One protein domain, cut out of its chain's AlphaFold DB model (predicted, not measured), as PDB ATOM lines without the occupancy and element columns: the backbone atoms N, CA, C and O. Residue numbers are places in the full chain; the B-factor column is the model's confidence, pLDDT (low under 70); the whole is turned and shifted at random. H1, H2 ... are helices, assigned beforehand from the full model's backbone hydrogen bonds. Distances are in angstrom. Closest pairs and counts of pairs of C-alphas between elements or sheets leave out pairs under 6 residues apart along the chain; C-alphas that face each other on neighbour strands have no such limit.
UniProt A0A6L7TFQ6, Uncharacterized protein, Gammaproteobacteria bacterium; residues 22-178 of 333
ATOM      1  N   SER A  22      -5.035 -36.690 -25.203       90.56
ATOM      2  CA  SER A  22      -4.456 -37.309 -26.403       90.56
ATOM      3  C   SER A  22      -2.993 -37.720 -26.220       90.56
ATOM      4  O   SER A  22      -2.581 -38.748 -26.754       90.56
ATOM      5  N   SER A  23      -2.203 -36.993 -25.417       89.75
ATOM      6  CA  SER A  23      -0.819 -37.390 -25.122       89.75
ATOM      7  C   SER A  23      -0.741 -38.567 -24.147       89.75
ATOM      8  O   SER A  23       0.151 -39.402 -24.275       89.75
ATOM      9  N   TYR A  24      -1.684 -38.692 -23.209       91.75
ATOM     10  CA  TYR A  24      -1.746 -39.832 -22.291       91.75
ATOM     11  C   TYR A  24      -2.150 -41.136 -22.998       91.75
ATOM     12  O   TYR A  24      -1.569 -42.204 -22.765       91.75
ATOM     13  N   TYR A  25      -3.146 -41.054 -23.879       91.81
ATOM     14  CA  TYR A  25      -3.662 -42.198 -24.627       91.81
ATOM     15  C   TYR A  25      -2.878 -42.484 -25.919       91.81
ATOM     16  O   TYR A  25      -2.904 -43.610 -26.410       91.81
ATOM     17  N   GLY A  26      -2.118 -41.512 -26.424       86.56
ATOM     18  CA  GLY A  26      -1.328 -41.617 -27.647       86.56
ATOM     19  C   GLY A  26      -0.012 -42.395 -27.525       86.56
ATOM     20  O   GLY A  26       0.240 -43.144 -26.569       86.56
ATOM     21  N   SER A  27       0.825 -42.217 -28.551       79.88
ATOM     22  CA  SER A  27       2.175 -42.776 -28.671       79.88
ATOM     23  C   SER A  27       3.200 -41.635 -28.766       79.88
ATOM     24  O   SER A  27       3.004 -40.749 -29.601       79.88
ATOM     25  N   PRO A  28       4.286 -41.628 -27.964       79.81
ATOM     26  CA  PRO A  28       4.713 -42.669 -27.024       79.81
ATOM     27  C   PRO A  28       3.838 -42.763 -25.765       79.81
ATOM     28  O   PRO A  28       3.199 -41.804 -25.347       79.81
ATOM     29  N   THR A  29       3.818 -43.950 -25.149       80.81
ATOM     30  CA  THR A  29       2.952 -44.231 -23.994       80.81
ATOM     31  C   THR A  29       3.445 -43.503 -22.744       80.81
ATOM     32  O   THR A  29       4.526 -43.802 -22.233       80.81
ATOM     33  N   VAL A  30       2.624 -42.601 -22.206       86.44
ATOM     34  CA  VAL A  30       2.915 -41.891 -20.954       86.44
ATOM     35  C   VAL A  30       2.570 -42.773 -19.751       86.44
ATOM     36  O   VAL A  30       1.509 -43.399 -19.683       86.44
ATOM     37  N   GLN A  31       3.461 -42.827 -18.757       88.69
ATOM     38  CA  GLN A  31       3.175 -43.553 -17.520       88.69
ATOM     39  C   GLN A  31       2.051 -42.856 -16.723       88.69
ATOM     40  O   GLN A  31       2.120 -41.642 -16.524       88.69
ATOM     41  N   PRO A  32       1.066 -43.592 -16.164       88.81
ATOM     42  CA  PRO A  32      -0.045 -43.001 -15.407       88.81
ATOM     43  C   PRO A  32       0.398 -42.080 -14.270       88.81
ATOM     44  O   PRO A  32      -0.200 -41.035 -14.049       88.81
ATOM     45  N   LEU A  33       1.470 -42.437 -13.560       88.88
ATOM     46  CA  LEU A  33       1.991 -41.615 -12.467       88.88
ATOM     47  C   LEU A  33       2.616 -40.306 -12.957       88.88
ATOM     48  O   LEU A  33       2.506 -39.303 -12.258       88.88
ATOM     49  N   ALA A  34       3.256 -40.310 -14.128       89.81
ATOM     50  CA  ALA A  34       3.818 -39.103 -14.728       89.81
ATOM     51  C   ALA A  34       2.692 -38.143 -15.134       89.81
ATOM     52  O   ALA A  34       2.676 -37.001 -14.684       89.81
ATOM     53  N   PHE A  35       1.678 -38.657 -15.835       91.50
ATOM     54  CA  PHE A  35       0.489 -37.887 -16.199       91.50
ATOM     55  C   PHE A  35      -0.223 -37.305 -14.967       91.50
ATOM     56  O   PHE A  35      -0.461 -36.104 -14.886       91.50
ATOM     57  N   LEU A  36      -0.487 -38.118 -13.938       90.38
ATOM     58  CA  LEU A  36      -1.132 -37.644 -12.706       90.38
ATOM     59  C   LEU A  36      -0.310 -36.577 -11.972       90.38
ATOM     60  O   LEU A  36      -0.889 -35.680 -11.355       90.38
ATOM     61  N   ARG A  37       1.027 -36.659 -12.014       90.50
ATOM     62  CA  ARG A  37       1.896 -35.610 -11.464       90.50
ATOM     63  C   ARG A  37       1.709 -34.309 -12.231       90.50
ATOM     64  O   ARG A  37       1.508 -33.290 -11.587       90.50
ATOM     65  N   GLU A  38       1.699 -34.337 -13.559       90.25
ATOM     66  CA  GLU A  38       1.465 -33.147 -14.389       90.25
ATOM     67  C   GLU A  38       0.105 -32.502 -14.106       90.25
ATOM     68  O   GLU A  38       0.047 -31.299 -13.842       90.25
ATOM     69  N   VAL A  39      -0.969 -33.300 -14.038       90.38
ATOM     70  CA  VAL A  39      -2.308 -32.798 -13.686       90.38
ATOM     71  C   VAL A  39      -2.290 -32.151 -12.294       90.38
ATOM     72  O   VAL A  39      -2.827 -31.062 -12.105       90.38
ATOM     73  N   ARG A  40      -1.639 -32.771 -11.299       90.88
ATOM     74  CA  ARG A  40      -1.519 -32.185  -9.948       90.88
ATOM     75  C   ARG A  40      -0.734 -30.884  -9.948       90.88
ATOM     76  O   ARG A  40      -1.120 -29.964  -9.231       90.88
ATOM     77  N   THR A  41       0.347 -30.799 -10.718       90.38
ATOM     78  CA  THR A  41       1.148 -29.577 -10.837       90.38
ATOM     79  C   THR A  41       0.311 -28.450 -11.432       90.38
ATOM     80  O   THR A  41       0.306 -27.353 -10.879       90.38
ATOM     81  N   ALA A  42      -0.472 -28.735 -12.479       87.69
ATOM     82  CA  ALA A  42      -1.397 -27.776 -13.080       87.69
ATOM     83  C   ALA A  42      -2.487 -27.332 -12.088       87.69
ATOM     84  O   ALA A  42      -2.681 -26.141 -11.856       87.69
ATOM     85  N   VAL A  43      -3.143 -28.269 -11.397       88.38
ATOM     86  CA  VAL A  43      -4.152 -27.935 -10.373       88.38
ATOM     87  C   VAL A  43      -3.545 -27.113  -9.228       88.38
ATOM     88  O   VAL A  43      -4.165 -26.161  -8.752       88.38
ATOM     89  N   LYS A  44      -2.324 -27.435  -8.785       88.12
ATOM     90  CA  LYS A  44      -1.621 -26.685  -7.734       88.12
ATOM     91  C   LYS A  44      -1.250 -25.273  -8.196       88.12
ATOM     92  O   LYS A  44      -1.427 -24.334  -7.425       88.12
ATOM     93  N   ALA A  45      -0.773 -25.117  -9.428       86.56
ATOM     94  CA  ALA A  45      -0.432 -23.816  -9.999       86.56
ATOM     95  C   ALA A  45      -1.673 -22.924 -10.195       86.56
ATOM     96  O   ALA A  45      -1.620 -21.732  -9.895       86.56
ATOM     97  N   ALA A  46      -2.810 -23.495 -10.603       85.75
ATOM     98  CA  ALA A  46      -4.078 -22.768 -10.699       85.75
ATOM     99  C   ALA A  46      -4.585 -22.302  -9.322       85.75
ATOM    100  O   ALA A  46      -4.958 -21.145  -9.145       85.75
ATOM    101  N   ARG A  47      -4.487 -23.163  -8.298       84.62
ATOM    102  CA  ARG A  47      -4.805 -22.782  -6.910       84.62
ATOM    103  C   ARG A  47      -3.901 -21.665  -6.390       84.62
ATOM    104  O   ARG A  47      -4.388 -20.736  -5.755       84.62
ATOM    105  N   ALA A  48      -2.598 -21.742  -6.663       86.12
ATOM    106  CA  ALA A  48      -1.633 -20.725  -6.239       86.12
ATOM    107  C   ALA A  48      -1.893 -19.357  -6.893       86.12
ATOM    108  O   ALA A  48      -1.653 -18.327  -6.272       86.12
ATOM    109  N   SER A  49      -2.425 -19.351  -8.118       83.94
ATOM    110  CA  SER A  49      -2.800 -18.139  -8.854       83.94
ATOM    111  C   SER A  49      -4.232 -17.657  -8.577       83.94
ATOM    112  O   SER A  49      -4.651 -16.672  -9.177       83.94
ATOM    113  N   LYS A  50      -4.980 -18.309  -7.668       81.56
ATOM    114  CA  LYS A  50      -6.417 -18.061  -7.418       81.56
ATOM    115  C   LYS A  50      -7.271 -18.092  -8.699       81.56
ATOM    116  O   LYS A  50      -8.309 -17.440  -8.762       81.56
ATOM    117  N   ALA A  51      -6.823 -18.830  -9.709       81.31
ATOM    118  CA  ALA A  51      -7.569 -19.050 -10.936       81.31
ATOM    119  C   ALA A  51      -8.613 -20.156 -10.737       81.31
ATOM    120  O   ALA A  51      -8.502 -20.978  -9.818       81.31
ATOM    121  N   ASP A  52      -9.600 -20.196 -11.631       79.56
ATOM    122  CA  ASP A  52     -10.571 -21.283 -11.682       79.56
ATOM    123  C   ASP A  52      -9.875 -22.648 -11.818       79.56
ATOM    124  O   ASP A  52      -8.790 -22.753 -12.410       79.56
ATOM    125  N   PRO A  53     -10.467 -23.719 -11.252       77.19
ATOM    126  CA  PRO A  53      -9.905 -25.052 -11.361       77.19
ATOM    127  C   PRO A  53      -9.771 -25.419 -12.843       77.19
ATOM    128  O   PRO A  53     -10.761 -25.393 -13.574       77.19
ATOM    129  N   PRO A  54      -8.567 -25.791 -13.299       83.69
ATOM    130  CA  PRO A  54      -8.339 -26.001 -14.711       83.69
ATOM    131  C   PRO A  54      -9.084 -27.268 -15.142       83.69
ATOM    132  O   PRO A  54      -9.158 -28.236 -14.381       83.69
ATOM    133  N   SER A  55      -9.651 -27.263 -16.343       86.62
ATOM    134  CA  SER A  55     -10.295 -28.416 -16.976       86.62
ATOM    135  C   SER A  55      -9.424 -28.948 -18.114       86.62
ATOM    136  O   SER A  55      -8.513 -28.269 -18.594       86.62
ATOM    137  N   PHE A  56      -9.671 -30.190 -18.531       90.81
ATOM    138  CA  PHE A  56      -9.116 -30.668 -19.795       90.81
ATOM    139  C   PHE A  56      -9.709 -29.857 -20.950       90.81
ATOM    140  O   PHE A  56     -10.867 -29.439 -20.882       90.81
ATOM    141  N   ASP A  57      -8.909 -29.639 -21.994       91.12
ATOM    142  CA  ASP A  57      -9.378 -28.982 -23.211       91.12
ATOM    143  C   ASP A  57     -10.526 -29.793 -23.828       91.12
ATOM    144  O   ASP A  57     -10.421 -31.012 -23.976       91.12
ATOM    145  N   VAL A  58     -11.640 -29.127 -24.137       89.88
ATOM    146  CA  VAL A  58     -12.893 -29.796 -24.527       89.88
ATOM    147  C   VAL A  58     -12.716 -30.555 -25.836       89.88
ATOM    148  O   VAL A  58     -13.136 -31.705 -25.923       89.88
ATOM    149  N   ARG A  59     -12.025 -29.944 -26.808       91.75
ATOM    150  CA  ARG A  59     -11.744 -30.562 -28.112       91.75
ATOM    151  C   ARG A  59     -10.878 -31.806 -27.961       91.75
ATOM    152  O   ARG A  59     -11.238 -32.869 -28.445       91.75
ATOM    153  N   ASP A  60      -9.783 -31.688 -27.214       92.81
ATOM    154  CA  ASP A  60      -8.895 -32.814 -26.919       92.81
ATOM    155  C   ASP A  60      -9.626 -33.950 -26.183       92.81
ATOM    156  O   ASP A  60      -9.410 -35.124 -26.484       92.81
ATOM    157  N   ALA A  61     -10.524 -33.623 -25.249       91.25
ATOM    158  CA  ALA A  61     -11.333 -34.607 -24.538       91.25
ATOM    159  C   ALA A  61     -12.346 -35.318 -25.453       91.25
ATOM    160  O   ALA A  61     -12.534 -36.524 -25.319       91.25
ATOM    161  N   GLU A  62     -12.993 -34.594 -26.365       93.19
ATOM    162  CA  GLU A  62     -13.944 -35.153 -27.336       93.19
ATOM    163  C   GLU A  62     -13.249 -36.047 -28.362       93.19
ATOM    164  O   GLU A  62     -13.601 -37.219 -28.473       93.19
ATOM    165  N   GLU A  63     -12.185 -35.558 -28.999       92.31
ATOM    166  CA  GLU A  63     -11.387 -36.338 -29.955       92.31
ATOM    167  C   GLU A  63     -10.807 -37.606 -29.308       92.31
ATOM    168  O   GLU A  63     -10.768 -38.679 -29.916       92.31
ATOM    169  N   THR A  64     -10.360 -37.508 -28.051       92.81
ATOM    170  CA  THR A  64      -9.837 -38.668 -27.320       92.81
ATOM    171  C   THR A  64     -10.942 -39.670 -26.985       92.81
ATOM    172  O   THR A  64     -10.677 -40.871 -26.988       92.81
ATOM    173  N   LEU A  65     -12.162 -39.207 -26.695       93.69
ATOM    174  CA  LEU A  65     -13.301 -40.076 -26.397       93.69
ATOM    175  C   LEU A  65     -13.747 -40.842 -27.647       93.69
ATOM    176  O   LEU A  65     -13.874 -42.062 -27.590       93.69
ATOM    177  N   GLU A  66     -13.886 -40.153 -28.780       92.62
ATOM    178  CA  GLU A  66     -14.248 -40.760 -30.071       92.62
ATOM    179  C   GLU A  66     -13.239 -41.832 -30.502       92.62
ATOM    180  O   GLU A  66     -13.605 -42.898 -30.997       92.62
ATOM    181  N   ARG A  67     -11.950 -41.584 -30.251       92.50
ATOM    182  CA  ARG A  67     -10.860 -42.501 -30.612       92.50
ATOM    183  C   ARG A  67     -10.505 -43.495 -29.511       92.50
ATOM    184  O   ARG A  67      -9.560 -44.271 -29.662       92.50
ATOM    185  N   LEU A  68     -11.231 -43.514 -28.394       91.88
ATOM    186  CA  LEU A  68     -10.855 -44.320 -27.234       91.88
ATOM    187  C   LEU A  68     -10.849 -45.822 -27.543       91.88
ATOM    188  O   LEU A  68      -9.980 -46.544 -27.055       91.88
ATOM    189  N   ALA A  69     -11.774 -46.288 -28.386       89.44
ATOM    190  CA  ALA A  69     -11.817 -47.682 -28.826       89.44
ATOM    191  C   ALA A  69     -10.537 -48.108 -29.572       89.44
ATOM    192  O   ALA A  69     -10.155 -49.276 -29.509       89.44
ATOM    193  N   GLU A  70      -9.857 -47.169 -30.235       91.69
ATOM    194  CA  GLU A  70      -8.579 -47.390 -30.917       91.69
ATOM    195  C   GLU A  70      -7.389 -47.246 -29.956       91.69
ATOM    196  O   GLU A  70      -6.441 -48.032 -30.005       91.69
ATOM    197  N   LEU A  71      -7.435 -46.242 -29.072       91.31
ATOM    198  CA  LEU A  71      -6.317 -45.852 -28.207       91.31
ATOM    199  C   LEU A  71      -6.192 -46.704 -26.928       91.31
ATOM    200  O   LEU A  71      -5.085 -46.941 -26.436       91.31
ATOM    201  N   ASP A  72      -7.310 -47.171 -26.373       92.75
ATOM    202  CA  ASP A  72      -7.378 -48.022 -25.178       92.75
ATOM    203  C   ASP A  72      -8.493 -49.079 -25.322       92.75
ATOM    204  O   ASP A  72      -9.451 -49.090 -24.543       92.75
ATOM    205  N   PRO A  73      -8.376 -50.014 -26.290       92.00
ATOM    206  CA  PRO A  73      -9.435 -50.971 -26.640       92.00
ATOM    207  C   PRO A  73      -9.890 -51.863 -25.475       92.00
ATOM    208  O   PRO A  73     -11.003 -52.385 -25.479       92.00
ATOM    209  N   THR A  74      -9.025 -52.074 -24.480       93.00
ATOM    210  CA  THR A  74      -9.296 -52.889 -23.286       93.00
ATOM    211  C   THR A  74      -9.522 -52.055 -22.025       93.00
ATOM    212  O   THR A  74      -9.642 -52.632 -20.945       93.00
ATOM    213  N   LEU A  75      -9.555 -50.723 -22.131       94.94
ATOM    214  CA  LEU A  75      -9.739 -49.779 -21.019       94.94
ATOM    215  C   LEU A  75      -8.677 -49.887 -19.905       94.94
ATOM    216  O   LEU A  75      -8.897 -49.475 -18.764       94.94
ATOM    217  N   VAL A  76      -7.506 -50.454 -20.206       94.06
ATOM    218  CA  VAL A  76      -6.449 -50.708 -19.214       94.06
ATOM    219  C   VAL A  76      -5.826 -49.397 -18.747       94.06
ATOM    220  O   VAL A  76      -5.476 -49.271 -17.571       94.06
ATOM    221  N   ARG A  77      -5.661 -48.418 -19.645       91.31
ATOM    222  CA  ARG A  77      -5.119 -47.102 -19.275       91.31
ATOM    223  C   ARG A  77      -6.133 -46.337 -18.439       91.31
ATOM    224  O   ARG A  77      -5.781 -45.830 -17.378       91.31
ATOM    225  N   THR A  78      -7.395 -46.362 -18.848       94.06
ATOM    226  CA  THR A  78      -8.499 -45.723 -18.122       94.06
ATOM    227  C   THR A  78      -8.646 -46.279 -16.701       94.06
ATOM    228  O   THR A  78      -8.716 -45.508 -15.746       94.06
ATOM    229  N   VAL A  79      -8.566 -47.602 -16.509       93.19
ATOM    230  CA  VAL A  79      -8.594 -48.217 -15.165       93.19
ATOM    231  C   VAL A  79      -7.438 -47.748 -14.278       93.19
ATOM    232  O   VAL A  79      -7.620 -47.583 -13.075       93.19
ATOM    233  N   LYS A  80      -6.247 -47.480 -14.828       92.31
ATOM    234  CA  LYS A  80      -5.106 -46.988 -14.027       92.31
ATOM    235  C   LYS A  80      -5.322 -45.575 -13.473       92.31
ATOM    236  O   LYS A  80      -4.615 -45.186 -12.539       92.31
ATOM    237  N   LEU A  81      -6.279 -44.830 -14.028       90.88
ATOM    238  CA  LEU A  81      -6.699 -43.516 -13.543       90.88
ATOM    239  C   LEU A  81      -7.809 -43.593 -12.478       90.88
ATOM    240  O   LEU A  81      -8.055 -42.602 -11.789       90.88
ATOM    241  N   LEU A  82      -8.450 -44.753 -12.299       88.00
ATOM    242  CA  LEU A  82      -9.535 -44.950 -11.337       88.00
ATOM    243  C   LEU A  82      -9.054 -44.766  -9.886       88.00
ATOM    244  O   LEU A  82      -7.991 -45.258  -9.494       88.00
ATOM    245  N   GLY A  83      -9.845 -44.055  -9.077       74.56
ATOM    246  CA  GLY A  83      -9.548 -43.809  -7.661       74.56
ATOM    247  C   GLY A  83      -8.312 -42.933  -7.417       74.56
ATOM    248  O   GLY A  83      -7.715 -42.989  -6.342       74.56
ATOM    249  N   LYS A  84      -7.871 -42.157  -8.419       77.06
ATOM    250  CA  LYS A  84      -6.726 -41.243  -8.308       77.06
ATOM    251  C   LYS A  84      -7.187 -39.787  -8.259       77.06
ATOM    252  O   LYS A  84      -8.040 -39.365  -9.031       77.06
ATOM    253  N   ASP A  85      -6.559 -39.000  -7.389       75.00
ATOM    254  CA  ASP A  85      -6.645 -37.536  -7.420       75.00
ATOM    255  C   ASP A  85      -5.734 -36.962  -8.502       75.00
ATOM    256  O   ASP A  85      -4.547 -37.351  -8.508       75.00
ATOM    257  N   PRO A  86      -6.216 -36.034  -9.371       84.19
ATOM    258  CA  PRO A  86      -7.225 -34.960  -9.107       84.19
ATOM    259  C   PRO A  86      -8.676 -35.132  -9.646       84.19
ATOM    260  O   PRO A  86      -8.929 -35.967 -10.506       84.19
ATOM    261  N   HIS A  87      -9.621 -34.272  -9.210       88.19
ATOM    262  CA  HIS A  87     -11.055 -34.267  -9.608       88.19
ATOM    263  C   HIS A  87     -11.288 -34.294 -11.127       88.19
ATOM    264  O   HIS A  87     -12.168 -34.996 -11.610       88.19
ATOM    265  N   GLN A  88     -10.474 -33.571 -11.891       90.50
ATOM    266  CA  GLN A  88     -10.536 -33.522 -13.351       90.50
ATOM    267  C   GLN A  88     -10.388 -34.912 -13.972       90.50
ATOM    268  O   GLN A  88     -11.112 -35.263 -14.898       90.50
ATOM    269  N   VAL A  89      -9.479 -35.721 -13.419       91.62
ATOM    270  CA  VAL A  89      -9.259 -37.102 -13.854       91.62
ATOM    271  C   VAL A  89     -10.464 -37.959 -13.500       91.62
ATOM    272  O   VAL A  89     -10.904 -38.739 -14.336       91.62
ATOM    273  N   ARG A  90     -11.055 -37.777 -12.312       90.25
ATOM    274  CA  ARG A  90     -12.287 -38.486 -11.934       90.25
ATOM    275  C   ARG A  90     -13.445 -38.150 -12.876       90.25
ATOM    276  O   ARG A  90     -14.146 -39.055 -13.308       90.25
ATOM    277  N   HIS A  91     -13.609 -36.875 -13.231       90.69
ATOM    278  CA  HIS A  91     -14.646 -36.432 -14.162       90.69
ATOM    279  C   HIS A  91     -14.441 -37.012 -15.569       90.69
ATOM    280  O   HIS A  91     -15.388 -37.513 -16.172       90.69
ATOM    281  N   TRP A  92     -13.200 -37.012 -16.067       92.81
ATOM    282  CA  TRP A  92     -12.851 -37.670 -17.326       92.81
ATOM    283  C   TRP A  92     -13.158 -39.173 -17.292       92.81
ATOM    284  O   TRP A  92     -13.850 -39.675 -18.174       92.81
ATOM    285  N   VAL A  93     -12.707 -39.878 -16.249       93.56
ATOM    286  CA  VAL A  93     -12.972 -41.312 -16.079       93.56
ATOM    287  C   VAL A  93     -14.475 -41.574 -16.019       93.56
ATOM    288  O   VAL A  93     -14.939 -42.461 -16.715       93.56
ATOM    289  N   ALA A  94     -15.255 -40.779 -15.283       91.62
ATOM    290  CA  ALA A  94     -16.711 -40.918 -15.237       91.62
ATOM    291  C   ALA A  94     -17.368 -40.710 -16.613       91.62
ATOM    292  O   ALA A  94     -18.277 -41.457 -16.975       91.62
ATOM    293  N   ARG A  95     -16.891 -39.734 -17.403       93.38
ATOM    294  CA  ARG A  95     -17.371 -39.499 -18.775       93.38
ATOM    295  C   ARG A  95     -17.104 -40.711 -19.668       93.38
ATOM    296  O   ARG A  95     -18.027 -41.158 -20.339       93.38
ATOM    297  N   VAL A  96     -15.882 -41.241 -19.629       94.56
ATOM    298  CA  VAL A  96     -15.476 -42.445 -20.370       94.56
ATOM    299  C   VAL A  96     -16.276 -43.669 -19.929       94.56
ATOM    300  O   VAL A  96     -16.766 -44.416 -20.769       94.56
ATOM    301  N   THR A  97     -16.425 -43.875 -18.619       94.00
ATOM    302  CA  THR A  97     -17.182 -44.993 -18.052       94.00
ATOM    303  C   THR A  97     -18.619 -44.976 -18.536       94.00
ATOM    304  O   THR A  97     -19.103 -46.006 -18.991       94.00
ATOM    305  N   ARG A  98     -19.285 -43.817 -18.455       92.75
ATOM    306  CA  ARG A  98     -20.657 -43.652 -18.934       92.75
ATOM    307  C   ARG A  98     -20.746 -44.009 -20.412       92.75
ATOM    308  O   ARG A  98     -21.518 -44.887 -20.752       92.75
ATOM    309  N   ASP A  99     -19.930 -43.388 -21.258       92.94
ATOM    310  CA  ASP A  99     -19.963 -43.617 -22.706       92.94
ATOM    311  C   ASP A  99     -19.739 -45.095 -23.069       92.94
ATOM    312  O   ASP A  99     -20.547 -45.712 -23.758       92.94
ATOM    313  N   ALA A 100     -18.699 -45.718 -22.505       92.06
ATOM    314  CA  ALA A 100     -18.408 -47.130 -22.729       92.06
ATOM    315  C   ALA A 100     -19.512 -48.063 -22.198       92.06
ATOM    316  O   ALA A 100     -19.759 -49.116 -22.789       92.06
ATOM    317  N   PHE A 101     -20.160 -47.695 -21.090       91.19
ATOM    318  CA  PHE A 101     -21.269 -48.443 -20.507       91.19
ATOM    319  C   PHE A 101     -22.541 -48.317 -21.354       91.19
ATOM    320  O   PHE A 101     -23.128 -49.343 -21.687       91.19
ATOM    321  N   GLU A 102     -22.924 -47.109 -21.782       89.56
ATOM    322  CA  GLU A 102     -24.072 -46.912 -22.682       89.56
ATOM    323  C   GLU A 102     -23.875 -47.651 -24.003       89.56
ATOM    324  O   GLU A 102     -24.762 -48.372 -24.449       89.56
ATOM    325  N   ASN A 103     -22.680 -47.556 -24.591       89.69
ATOM    326  CA  ASN A 103     -22.357 -48.255 -25.830       89.69
ATOM    327  C   ASN A 103     -22.467 -49.782 -25.676       89.69
ATOM    328  O   ASN A 103     -22.845 -50.466 -26.619       89.69
ATOM    329  N   SER A 104     -22.186 -50.329 -24.487       87.38
ATOM    330  CA  SER A 104     -22.380 -51.762 -24.204       87.38
ATOM    331  C   SER A 104     -23.845 -52.169 -23.999       87.38
ATOM    332  O   SER A 104     -24.166 -53.356 -24.049       87.38
ATOM    333  N   LEU A 105     -24.729 -51.197 -23.763       85.81
ATOM    334  CA  LEU A 105     -26.168 -51.388 -23.592       85.81
ATOM    335  C   LEU A 105     -26.974 -51.033 -24.848       85.81
ATOM    336  O   LEU A 105     -28.150 -51.383 -24.904       85.81
ATOM    337  N   ALA A 106     -26.371 -50.375 -25.843       81.31
ATOM    338  CA  ALA A 106     -27.046 -49.906 -27.056       81.31
ATOM    339  C   ALA A 106     -27.750 -51.034 -27.838       81.31
ATOM    340  O   ALA A 106     -28.827 -50.820 -28.388       81.31
ATOM    341  N   ASP A 107     -27.194 -52.248 -27.808       70.25
ATOM    342  CA  ASP A 107     -27.774 -53.430 -28.462       70.25
ATOM    343  C   ASP A 107     -28.847 -54.143 -27.605       70.25
ATOM    344  O   ASP A 107     -29.423 -55.149 -28.020       70.25
ATOM    345  N   CYS A 108     -29.130 -53.654 -26.391       68.38
ATOM    346  CA  CYS A 108     -30.054 -54.271 -25.435       68.38
ATOM    347  C   CYS A 108     -31.393 -53.507 -25.378       68.38
ATOM    348  O   CYS A 108     -31.576 -52.614 -24.546       68.38
ATOM    349  N   SER A 109     -32.355 -53.882 -26.226       53.97
ATOM    350  CA  SER A 109     -33.691 -53.264 -26.283       53.97
ATOM    351  C   SER A 109     -34.601 -53.701 -25.118       53.97
ATOM    352  O   SER A 109     -35.278 -54.721 -25.229       53.97
ATOM    353  N   CYS A 110     -34.650 -52.945 -24.015       54.56
ATOM    354  CA  CYS A 110     -35.638 -53.132 -22.936       54.56
ATOM    355  C   CYS A 110     -35.999 -51.800 -22.240       54.56
ATOM    356  O   CYS A 110     -35.112 -50.972 -22.031       54.56
ATOM    357  N   ASP A 111     -37.263 -51.679 -21.806       54.59
ATOM    358  CA  ASP A 111     -37.945 -50.488 -21.239       54.59
ATOM    359  C   ASP A 111     -37.585 -50.105 -19.779       54.59
ATOM    360  O   ASP A 111     -38.117 -49.133 -19.246       54.59
ATOM    361  N   GLU A 112     -36.716 -50.844 -19.080       61.41
ATOM    362  CA  GLU A 112     -36.404 -50.542 -17.669       61.41
ATOM    363  C   GLU A 112     -35.221 -49.574 -17.504       61.41
ATOM    364  O   GLU A 112     -34.051 -49.967 -17.569       61.41
ATOM    365  N   ASP A 113     -35.535 -48.314 -17.196       74.12
ATOM    366  CA  ASP A 113     -34.569 -47.225 -16.966       74.12
ATOM    367  C   ASP A 113     -33.948 -47.187 -15.557       74.12
ATOM    368  O   ASP A 113     -33.138 -46.308 -15.252       74.12
ATOM    369  N   SER A 114     -34.274 -48.139 -14.675       86.31
ATOM    370  CA  SER A 114     -33.689 -48.163 -13.328       86.31
ATOM    371  C   SER A 114     -32.177 -48.433 -13.374       86.31
ATOM    372  O   SER A 114     -31.700 -49.260 -14.155       86.31
ATOM    373  N   THR A 115     -31.393 -47.774 -12.511       85.75
ATOM    374  CA  THR A 115     -29.934 -47.996 -12.406       85.75
ATOM    375  C   THR A 115     -29.599 -49.474 -12.188       85.75
ATOM    376  O   THR A 115     -28.680 -50.007 -12.812       85.75
ATOM    377  N   GLN A 116     -30.374 -50.153 -11.336       86.56
ATOM    378  CA  GLN A 116     -30.234 -51.583 -11.073       86.56
ATOM    379  C   GLN A 116     -30.522 -52.419 -12.325       86.56
ATOM    380  O   GLN A 116     -29.704 -53.267 -12.676       86.56
ATOM    381  N   GLY A 117     -31.630 -52.158 -13.024       86.56
ATOM    382  CA  GLY A 117     -31.996 -52.879 -14.246       86.56
ATOM    383  C   GLY A 117     -30.968 -52.678 -15.361       86.56
ATOM    384  O   GLY A 117     -30.578 -53.625 -16.041       86.56
ATOM    385  N   ARG A 118     -30.429 -51.464 -15.502       87.81
ATOM    386  CA  ARG A 118     -29.331 -51.153 -16.435       87.81
ATOM    387  C   ARG A 118     -28.051 -51.914 -16.099       87.81
ATOM    388  O   ARG A 118     -27.401 -52.448 -16.997       87.81
ATOM    389  N   PHE A 119     -27.699 -52.016 -14.818       90.06
ATOM    390  CA  PHE A 119     -26.545 -52.804 -14.389       90.06
ATOM    391  C   PHE A 119     -26.760 -54.312 -14.570       90.06
ATOM    392  O   PHE A 119     -25.863 -54.998 -15.053       90.06
ATOM    393  N   GLU A 120     -27.944 -54.835 -14.246       88.62
ATOM    394  CA  GLU A 120     -28.294 -56.238 -14.491       88.62
ATOM    395  C   GLU A 120     -28.177 -56.580 -15.980       88.62
ATOM    396  O   GLU A 120     -27.523 -57.565 -16.326       88.62
ATOM    397  N   ARG A 121     -28.696 -55.716 -16.863       87.19
ATOM    398  CA  ARG A 121     -28.546 -55.853 -18.318       87.19
ATOM    399  C   ARG A 121     -27.087 -55.923 -18.743       87.19
ATOM    400  O   ARG A 121     -26.721 -56.851 -19.455       87.19
ATOM    401  N   PHE A 122     -26.256 -55.004 -18.259       89.94
ATOM    402  CA  PHE A 122     -24.822 -55.009 -18.548       89.94
ATOM    403  C   PHE A 122     -24.152 -56.322 -18.121       89.94
ATOM    404  O   PHE A 122     -23.353 -56.889 -18.865       89.94
ATOM    405  N   ILE A 123     -24.473 -56.827 -16.927       89.94
ATOM    406  CA  ILE A 123     -23.899 -58.078 -16.422       89.94
ATOM    407  C   ILE A 123     -24.348 -59.281 -17.253       89.94
ATOM    408  O   ILE A 123     -23.536 -60.171 -17.513       89.94
ATOM    409  N   VAL A 124     -25.613 -59.314 -17.675       87.44
ATOM    410  CA  VAL A 124     -26.157 -60.380 -18.523       87.44
ATOM    411  C   VAL A 124     -25.539 -60.330 -19.920       87.44
ATOM    412  O   VAL A 124     -25.036 -61.355 -20.382       87.44
ATOM    413  N   SER A 125     -25.499 -59.160 -20.565       86.50
ATOM    414  CA  SER A 125     -24.924 -59.000 -21.907       86.50
ATOM    415  C   SER A 125     -23.415 -59.260 -21.925       86.50
ATOM    416  O   SER A 125     -22.894 -59.861 -22.861       86.50
ATOM    417  N   SER A 126     -22.712 -58.901 -20.847       88.31
ATOM    418  CA  SER A 126     -21.265 -59.104 -20.714       88.31
ATOM    419  C   SER A 126     -20.881 -60.473 -20.148       88.31
ATOM    420  O   SER A 126     -19.691 -60.744 -19.981       88.31
ATOM    421  N   ALA A 127     -21.834 -61.351 -19.814       87.00
ATOM    422  CA  ALA A 127     -21.546 -62.625 -19.146       87.00
ATOM    423  C   ALA A 127     -20.612 -63.526 -19.974       87.00
ATOM    424  O   ALA A 127     -19.713 -64.172 -19.421       87.00
ATOM    425  N   ASP A 128     -20.801 -63.538 -21.295       85.81
ATOM    426  CA  ASP A 128     -19.984 -64.303 -22.240       85.81
ATOM    427  C   ASP A 128     -18.553 -63.793 -22.293       85.81
ATOM    428  O   ASP A 128     -17.616 -64.586 -22.191       85.81
ATOM    429  N   ASP A 129     -18.379 -62.476 -22.355       89.38
ATOM    430  CA  ASP A 129     -17.061 -61.857 -22.384       89.38
ATOM    431  C   ASP A 129     -16.353 -61.989 -21.025       89.38
ATOM    432  O   ASP A 129     -15.172 -62.330 -20.971       89.38
ATOM    433  N   LEU A 130     -17.065 -61.818 -19.905       86.56
ATOM    434  CA  LEU A 130     -16.514 -61.939 -18.546       86.56
ATOM    435  C   LEU A 130     -16.000 -63.351 -18.228       86.56
ATOM    436  O   LEU A 130     -15.010 -63.503 -17.501       86.56
ATOM    437  N   LEU A 131     -16.678 -64.380 -18.739       83.31
ATOM    438  CA  LEU A 131     -16.389 -65.789 -18.454       83.31
ATOM    439  C   LEU A 131     -15.721 -66.521 -19.624       83.31
ATOM    440  O   LEU A 131     -15.344 -67.686 -19.481       83.31
ATOM    441  N   GLY A 132     -15.573 -65.852 -20.762       83.38
ATOM    442  CA  GLY A 132     -15.040 -66.413 -21.991       83.38
ATOM    443  C   GLY A 132     -13.545 -66.728 -21.945       83.38
ATOM    444  O   GLY A 132     -12.799 -66.386 -21.015       83.38
ATOM    445  N   THR A 133     -13.094 -67.410 -22.996       84.94
ATOM    446  CA  THR A 133     -11.688 -67.774 -23.209       84.94
ATOM    447  C   THR A 133     -10.896 -66.674 -23.916       84.94
ATOM    448  O   THR A 133      -9.679 -66.605 -23.722       84.94
ATOM    449  N   ASP A 134     -11.559 -65.782 -24.664       92.00
ATOM    450  CA  ASP A 134     -10.917 -64.637 -25.314       92.00
ATOM    451  C   ASP A 134     -10.366 -63.663 -24.266       92.00
ATOM    452  O   ASP A 134     -11.100 -62.973 -23.552       92.00
ATOM    453  N   LYS A 135      -9.034 -63.601 -24.184       92.25
ATOM    454  CA  LYS A 135      -8.320 -62.760 -23.224       92.25
ATOM    455  C   LYS A 135      -8.661 -61.280 -23.391       92.25
ATOM    456  O   LYS A 135      -8.810 -60.610 -22.375       92.25
ATOM    457  N   ARG A 136      -8.764 -60.771 -24.625       92.12
ATOM    458  CA  ARG A 136      -8.949 -59.332 -24.882       92.12
ATOM    459  C   ARG A 136     -10.359 -58.886 -24.525       92.12
ATOM    460  O   ARG A 136     -10.512 -57.891 -23.820       92.12
ATOM    461  N   ARG A 137     -11.374 -59.642 -24.955       91.06
ATOM    462  CA  ARG A 137     -12.779 -59.368 -24.606       91.06
ATOM    463  C   ARG A 137     -13.016 -59.477 -23.107       91.06
ATOM    464  O   ARG A 137     -13.582 -58.567 -22.508       91.06
ATOM    465  N   ARG A 138     -12.464 -60.516 -22.476       92.44
ATOM    466  CA  ARG A 138     -12.539 -60.688 -21.024       92.44
ATOM    467  C   ARG A 138     -11.868 -59.562 -20.255       92.44
ATOM    468  O   ARG A 138     -12.430 -59.074 -19.280       92.44
ATOM    469  N   GLU A 139     -10.675 -59.146 -20.669       94.06
ATOM    470  CA  GLU A 139      -9.968 -58.027 -20.043       94.06
ATOM    471  C   GLU A 139     -10.754 -56.718 -20.191       94.06
ATOM    472  O   GLU A 139     -10.924 -56.004 -19.204       94.06
ATOM    473  N   ARG A 140     -11.315 -56.449 -21.379       93.56
ATOM    474  CA  ARG A 140     -12.198 -55.299 -21.615       93.56
ATOM    475  C   ARG A 140     -13.429 -55.333 -20.706       93.56
ATOM    476  O   ARG A 140     -13.675 -54.351 -20.014       93.56
ATOM    477  N   ALA A 141     -14.159 -56.446 -20.657       92.25
ATOM    478  CA  ALA A 141     -15.365 -56.581 -19.839       92.25
ATOM    479  C   ALA A 141     -15.069 -56.453 -18.334       92.25
ATOM    480  O   ALA A 141     -15.787 -55.766 -17.609       92.25
ATOM    481  N   GLN A 142     -13.965 -57.040 -17.856       92.88
ATOM    482  CA  GLN A 142     -13.523 -56.893 -16.463       92.88
ATOM    483  C   GLN A 142     -13.138 -55.450 -16.125       92.88
ATOM    484  O   GLN A 142     -13.440 -54.973 -15.032       92.88
ATOM    485  N   ASN A 143     -12.460 -54.753 -17.036       95.56
ATOM    486  CA  ASN A 143     -12.078 -53.359 -16.835       95.56
ATOM    487  C   ASN A 143     -13.287 -52.426 -16.899       95.56
ATOM    488  O   ASN A 143     -13.389 -51.535 -16.061       95.56
ATOM    489  N   LEU A 144     -14.234 -52.672 -17.803       94.75
ATOM    490  CA  LEU A 144     -15.495 -51.939 -17.841       94.75
ATOM    491  C   LEU A 144     -16.293 -52.149 -16.550       94.75
ATOM    492  O   LEU A 144     -16.739 -51.168 -15.971       94.75
ATOM    493  N   LEU A 145     -16.369 -53.377 -16.022       93.06
ATOM    494  CA  LEU A 145     -16.994 -53.656 -14.721       93.06
ATOM    495  C   LEU A 145     -16.308 -52.910 -13.562       93.06
ATOM    496  O   LEU A 145     -16.977 -52.379 -12.678       93.06
ATOM    497  N   ARG A 146     -14.968 -52.847 -13.556       92.88
ATOM    498  CA  ARG A 146     -14.199 -52.088 -12.550       92.88
ATOM    499  C   ARG A 146     -14.463 -50.589 -12.615       92.88
ATOM    500  O   ARG A 146     -14.358 -49.927 -11.591       92.88
ATOM    501  N   LEU A 147     -14.744 -50.064 -13.804       93.25
ATOM    502  CA  LEU A 147     -15.040 -48.654 -14.029       93.25
ATOM    503  C   LEU A 147     -16.500 -48.324 -13.698       93.25
ATOM    504  O   LEU A 147     -16.759 -47.328 -13.024       93.25
ATOM    505  N   SER A 148     -17.440 -49.160 -14.144       92.62
ATOM    506  CA  SER A 148     -18.878 -48.925 -14.013       92.62
ATOM    507  C   SER A 148     -19.383 -49.135 -12.595       92.62
ATOM    508  O   SER A 148     -20.207 -48.348 -12.148       92.62
ATOM    509  N   LEU A 149     -18.875 -50.121 -11.848       90.69
ATOM    510  CA  LEU A 149     -19.379 -50.398 -10.501       90.69
ATOM    511  C   LEU A 149     -19.193 -49.207  -9.533       90.69
ATOM    512  O   LEU A 149     -20.192 -48.780  -8.961       90.69
ATOM    513  N   PRO A 150     -17.997 -48.600  -9.379       88.88
ATOM    514  CA  PRO A 150     -17.844 -47.401  -8.552       88.88
ATOM    515  C   PRO A 150     -18.662 -46.222  -9.075       88.88
ATOM    516  O   PRO A 150     -19.267 -45.504  -8.294       88.88
ATOM    517  N   TRP A 151     -18.728 -46.043 -10.398       89.69
ATOM    518  CA  TRP A 151     -19.515 -44.974 -11.012       89.69
ATOM    519  C   TRP A 151     -21.011 -45.094 -10.688       89.69
ATOM    520  O   TRP A 151     -21.641 -44.106 -10.318       89.69
ATOM    521  N   LEU A 152     -21.573 -46.300 -10.772       89.56
ATOM    522  CA  LEU A 152     -22.981 -46.559 -10.478       89.56
ATOM    523  C   LEU A 152     -23.287 -46.431  -8.982       89.56
ATOM    524  O   LEU A 152     -24.324 -45.879  -8.618       89.56
ATOM    525  N   VAL A 153     -22.383 -46.899  -8.119       86.94
ATOM    526  CA  VAL A 153     -22.538 -46.794  -6.660       86.94
ATOM    527  C   VAL A 153     -22.428 -45.338  -6.200       86.94
ATOM    528  O   VAL A 153     -23.294 -44.857  -5.478       86.94
ATOM    529  N   GLU A 154     -21.399 -44.613  -6.644       83.69
ATOM    530  CA  GLU A 154     -21.112 -43.254  -6.165       83.69
ATOM    531  C   GLU A 154     -21.986 -42.179  -6.824       83.69
ATOM    532  O   GLU A 154     -22.323 -41.194  -6.170       83.69
ATOM    533  N   LEU A 155     -22.333 -42.323  -8.111       80.19
ATOM    534  CA  LEU A 155     -23.023 -41.271  -8.873       80.19
ATOM    535  C   LEU A 155     -24.454 -41.618  -9.288       80.19
ATOM    536  O   LEU A 155     -25.170 -40.722  -9.728       80.19
ATOM    537  N   GLN A 156     -24.872 -42.884  -9.208       80.06
ATOM    538  CA  GLN A 156     -26.216 -43.322  -9.618       80.06
ATOM    539  C   GLN A 156     -26.980 -44.040  -8.494       80.06
ATOM    540  O   GLN A 156     -28.028 -44.632  -8.751       80.06
ATOM    541  N   ASN A 157     -26.475 -43.955  -7.254       82.44
ATOM    542  CA  ASN A 157     -27.077 -44.512  -6.039       82.44
ATOM    543  C   ASN A 157     -27.386 -46.017  -6.117       82.44
ATOM    544  O   ASN A 157     -28.326 -46.489  -5.476       82.44
ATOM    545  N   LEU A 158     -26.613 -46.780  -6.895       85.88
ATOM    546  CA  LEU A 158     -26.740 -48.232  -6.901       85.88
ATOM    547  C   LEU A 158     -26.268 -48.784  -5.554       85.88
ATOM    548  O   LEU A 158     -25.114 -48.595  -5.166       85.88
ATOM    549  N   LYS A 159     -27.147 -49.501  -4.858       86.44
ATOM    550  CA  LYS A 159     -26.804 -50.151  -3.594       86.44
ATOM    551  C   LYS A 159     -25.850 -51.320  -3.829       86.44
ATOM    552  O   LYS A 159     -26.002 -52.096  -4.777       86.44
ATOM    553  N   LEU A 160     -24.851 -51.466  -2.963       83.06
ATOM    554  CA  LEU A 160     -23.835 -52.513  -3.109       83.06
ATOM    555  C   LEU A 160     -24.447 -53.915  -2.926       83.06
ATOM    556  O   LEU A 160     -24.047 -54.865  -3.609       83.06
ATOM    557  N   GLU A 161     -25.452 -54.008  -2.055       83.12
ATOM    558  CA  GLU A 161     -26.277 -55.186  -1.786       83.12
ATOM    559  C   GLU A 161     -27.035 -55.651  -3.033       83.12
ATOM    560  O   GLU A 161     -27.276 -56.843  -3.194       83.12
ATOM    561  N   GLU A 162     -27.382 -54.731  -3.935       84.25
ATOM    562  CA  GLU A 162     -28.079 -55.026  -5.189       84.25
ATOM    563  C   GLU A 162     -27.084 -55.393  -6.301       84.25
ATOM    564  O   GLU A 162     -27.309 -56.334  -7.064       84.25
ATOM    565  N   ALA A 163     -25.942 -54.704  -6.369       84.69
ATOM    566  CA  ALA A 163     -24.966 -54.858  -7.447       84.69
ATOM    567  C   ALA A 163     -24.183 -56.184  -7.393       84.69
ATOM    568  O   ALA A 163     -24.061 -56.909  -8.386       84.69
ATOM    569  N   LEU A 164     -23.612 -56.530  -6.241       84.25
ATOM    570  CA  LEU A 164     -22.704 -57.678  -6.131       84.25
ATOM    571  C   LEU A 164     -23.389 -59.038  -6.380       84.25
ATOM    572  O   LEU A 164     -22.779 -59.889  -7.046       84.25
ATOM    573  N   PRO A 165     -24.641 -59.285  -5.934       83.69
ATOM    574  CA  PRO A 165     -25.355 -60.501  -6.302       83.69
ATOM    575  C   PRO A 165     -25.539 -60.655  -7.811       83.69
ATOM    576  O   PRO A 165     -25.426 -61.781  -8.300       83.69
ATOM    577  N   LEU A 166     -25.758 -59.564  -8.554       85.44
ATOM    578  CA  LEU A 166     -25.900 -59.596 -10.014       85.44
ATOM    579  C   LEU A 166     -24.620 -60.108 -10.682       85.44
ATOM    580  O   LEU A 166     -24.672 -61.059 -11.463       85.44
ATOM    581  N   VAL A 167     -23.452 -59.594 -10.277       83.62
ATOM    582  CA  VAL A 167     -22.140 -60.100 -10.738       83.62
ATOM    583  C   VAL A 167     -21.984 -61.594 -10.424       83.62
ATOM    584  O   VAL A 167     -21.500 -62.382 -11.242       83.62
ATOM    585  N   GLY A 168     -22.434 -62.018  -9.238       77.88
ATOM    586  CA  GLY A 168     -22.442 -63.420  -8.830       77.88
ATOM    587  C   GLY A 168     -23.364 -64.307  -9.677       77.88
ATOM    588  O   GLY A 168     -23.000 -65.453  -9.962       77.88
ATOM    589  N   ARG A 169     -24.534 -63.805 -10.102       78.44
ATOM    590  CA  ARG A 169     -25.515 -64.548 -10.918       78.44
ATOM    591  C   ARG A 169     -24.936 -64.966 -12.263       78.44
ATOM    592  O   ARG A 169     -25.076 -66.139 -12.608       78.44
ATOM    593  N   ALA A 170     -24.209 -64.085 -12.955       72.38
ATOM    594  CA  ALA A 170     -23.564 -64.417 -14.231       72.38
ATOM    595  C   ALA A 170     -22.656 -65.655 -14.116       72.38
ATOM    596  O   ALA A 170     -22.660 -66.540 -14.972       72.38
ATOM    597  N   LYS A 171     -21.926 -65.777 -13.001       71.69
ATOM    598  CA  LYS A 171     -21.062 -66.933 -12.724       71.69
ATOM    599  C   LYS A 171     -21.840 -68.169 -12.252       71.69
ATOM    600  O   LYS A 171     -21.488 -69.292 -12.618       71.69
ATOM    601  N   ARG A 172     -22.892 -67.988 -11.443       68.75
ATOM    602  CA  ARG A 172     -23.743 -69.086 -10.938       68.75
ATOM    603  C   ARG A 172     -24.567 -69.742 -12.039       68.75
ATOM    604  O   ARG A 172     -24.676 -70.960 -12.027       68.75
ATOM    605  N   ALA A 173     -25.062 -68.977 -13.012       65.69
ATOM    606  CA  ALA A 173     -25.821 -69.505 -14.149       65.69
ATOM    607  C   ALA A 173     -25.054 -70.594 -14.927       65.69
ATOM    608  O   ALA A 173     -25.658 -71.481 -15.519       65.69
ATOM    609  N   ARG A 174     -23.714 -70.571 -14.874       64.12
ATOM    610  CA  ARG A 174     -22.828 -71.541 -15.538       64.12
ATOM    611  C   ARG A 174     -22.220 -72.597 -14.616       64.12
ATOM    612  O   ARG A 174     -21.494 -73.465 -15.093       64.12
ATOM    613  N   THR A 175     -22.480 -72.538 -13.310       63.72
ATOM    614  CA  THR A 175     -21.821 -73.402 -12.319       63.72
ATOM    615  C   THR A 175     -22.862 -74.206 -11.543       63.72
ATOM    616  O   THR A 175     -23.679 -73.632 -10.827       63.72
ATOM    617  N   LYS A 176     -22.822 -75.543 -11.621       67.56
ATOM    618  CA  LYS A 176     -23.677 -76.401 -10.780       67.56
ATOM    619  C   LYS A 176     -23.347 -76.169  -9.297       67.56
ATOM    620  O   LYS A 176     -22.185 -76.004  -8.929       67.56
ATOM    621  N   SER A 177     -24.359 -76.183  -8.425       60.44
ATOM    622  CA  SER A 177     -24.209 -75.857  -6.991       60.44
ATOM    623  C   SER A 177     -23.146 -76.700  -6.264       60.44
ATOM    624  O   SER A 177     -22.486 -76.215  -5.346       60.44
ATOM    625  N   THR A 178     -22.955 -77.956  -6.669       62.09
ATOM    626  CA  THR A 178     -21.945 -78.872  -6.112       62.09
ATOM    627  C   THR A 178     -20.512 -78.505  -6.519       62.09
ATOM    628  O   THR A 178     -19.572 -78.739  -5.756       62.09
TER     629      THR A 178
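AT A GLANCE: This is residues 22 to 178 of the 333 residues of an uncharacterized protein of Gammaproteobacteria bacterium (UniProt A0A6L7TFQ6). Two long helices, H9 and H6, cross as an X in the middle of an elongated, all-helix body. On one side of this crossing H7 and H10 run side by side, opposite ways to H9, and short H8 packs on H9; on the other side H5 packs in beside H6 and H9, beyond it H2 reaches to the far end, and the short helices H1, H3 and H4 make a small group on this same side, with H3 and H4 each next to H1. The printed part has 157 residues with ten named helices, H1 to H10 in order along the chain, and no named strand. It is only just compact, close to loose, with a radius of gyration of the C-alphas of 17.6 A. Its C-alphas span 61 by 33 by 31 A.

IN THESE COORDINATES: The longest helix is H9, residues 135 to 155, 29.7 A from first to last C-alpha, beginning at C-alpha 135 (-8.320, -62.760, -23.224). H6, residues 87 to 105, is 26.8 A long, and H2, residues 32 to 48, is 24.1 A long. H10, residues 160 to 172, measures 18.3 A and ends at C-alpha 172 (-23.743, -69.086, -10.938); H7, residues 115 to 125, measures 15.4 A. H3 is residues 58 to 66, 12.4 A long, and H5 is residues 76 to 81. The shortest are H8, residues 127 to 131, H4, residues 68 to 71, and H1, residues 22 to 25, which begins at C-alpha 22 (-4.456, -37.309, -26.403).

HOW THE PARTS SIT: H9 touches H6 through residues 144 to 151 of H9 and 93 to 101 of H6, at a steep tilt of 62 degrees, opposite ways; their closest C-alphas, those of Thr 97 and Leu 147, are 5.8 A apart. H5 touches H9 at a shallow tilt of 26 degrees, the same way, with the C-alphas of Val 79 and Asn 143 closest at 6.4 A. H5 and H6 form a helical hairpin, at a tilt of 38 degrees that is only just steep, with the C-alphas of Thr 78 and Val 93 closest at 6.6 A. H2 only just touches H5, with 3 pairs of C-alphas within 8 A, and with residue 32 alone; the closest are those of Pro 32 and Lys 80, 6.6 A. H1 touches H3, the C-alphas of Ser 22 and Thr 64 being closest at 5.6 A. H4 is close to H1 but not clearly touching it, the C-alphas of Tyr 25 and Leu 71 being closest at 5.8 A. H7 touches H10 at a shallow tilt of 16 degrees, the same way, with the C-alphas of Glu 120 and Leu 166 closest at 6.1 A. H8 touches H9, with the C-alphas of Leu 130 and Arg 138 closest at 4.8 A. H2 and H10 are apart. Every O i to N i+4 pair is within hydrogen-bond range in H2, H3, H6, H7 and H8; the counts are 1 of 2 in H5, 15 of 17 in H9 and 6 of 9 in H10, and H1 and H4 are too short for such a pair.

THE WHOLE: The two C-alphas farthest apart, those of Ser 49 and Thr 178, are 63.7 A from each other. The printed part has no cut, and no link is long; those from H1 to H2, H2 to H3 and H6 to H7 are short, and the other six are tight. The mean pLDDT of the printed part is 86.0, and residues 108 to 112 and 172 to 178 are under 70.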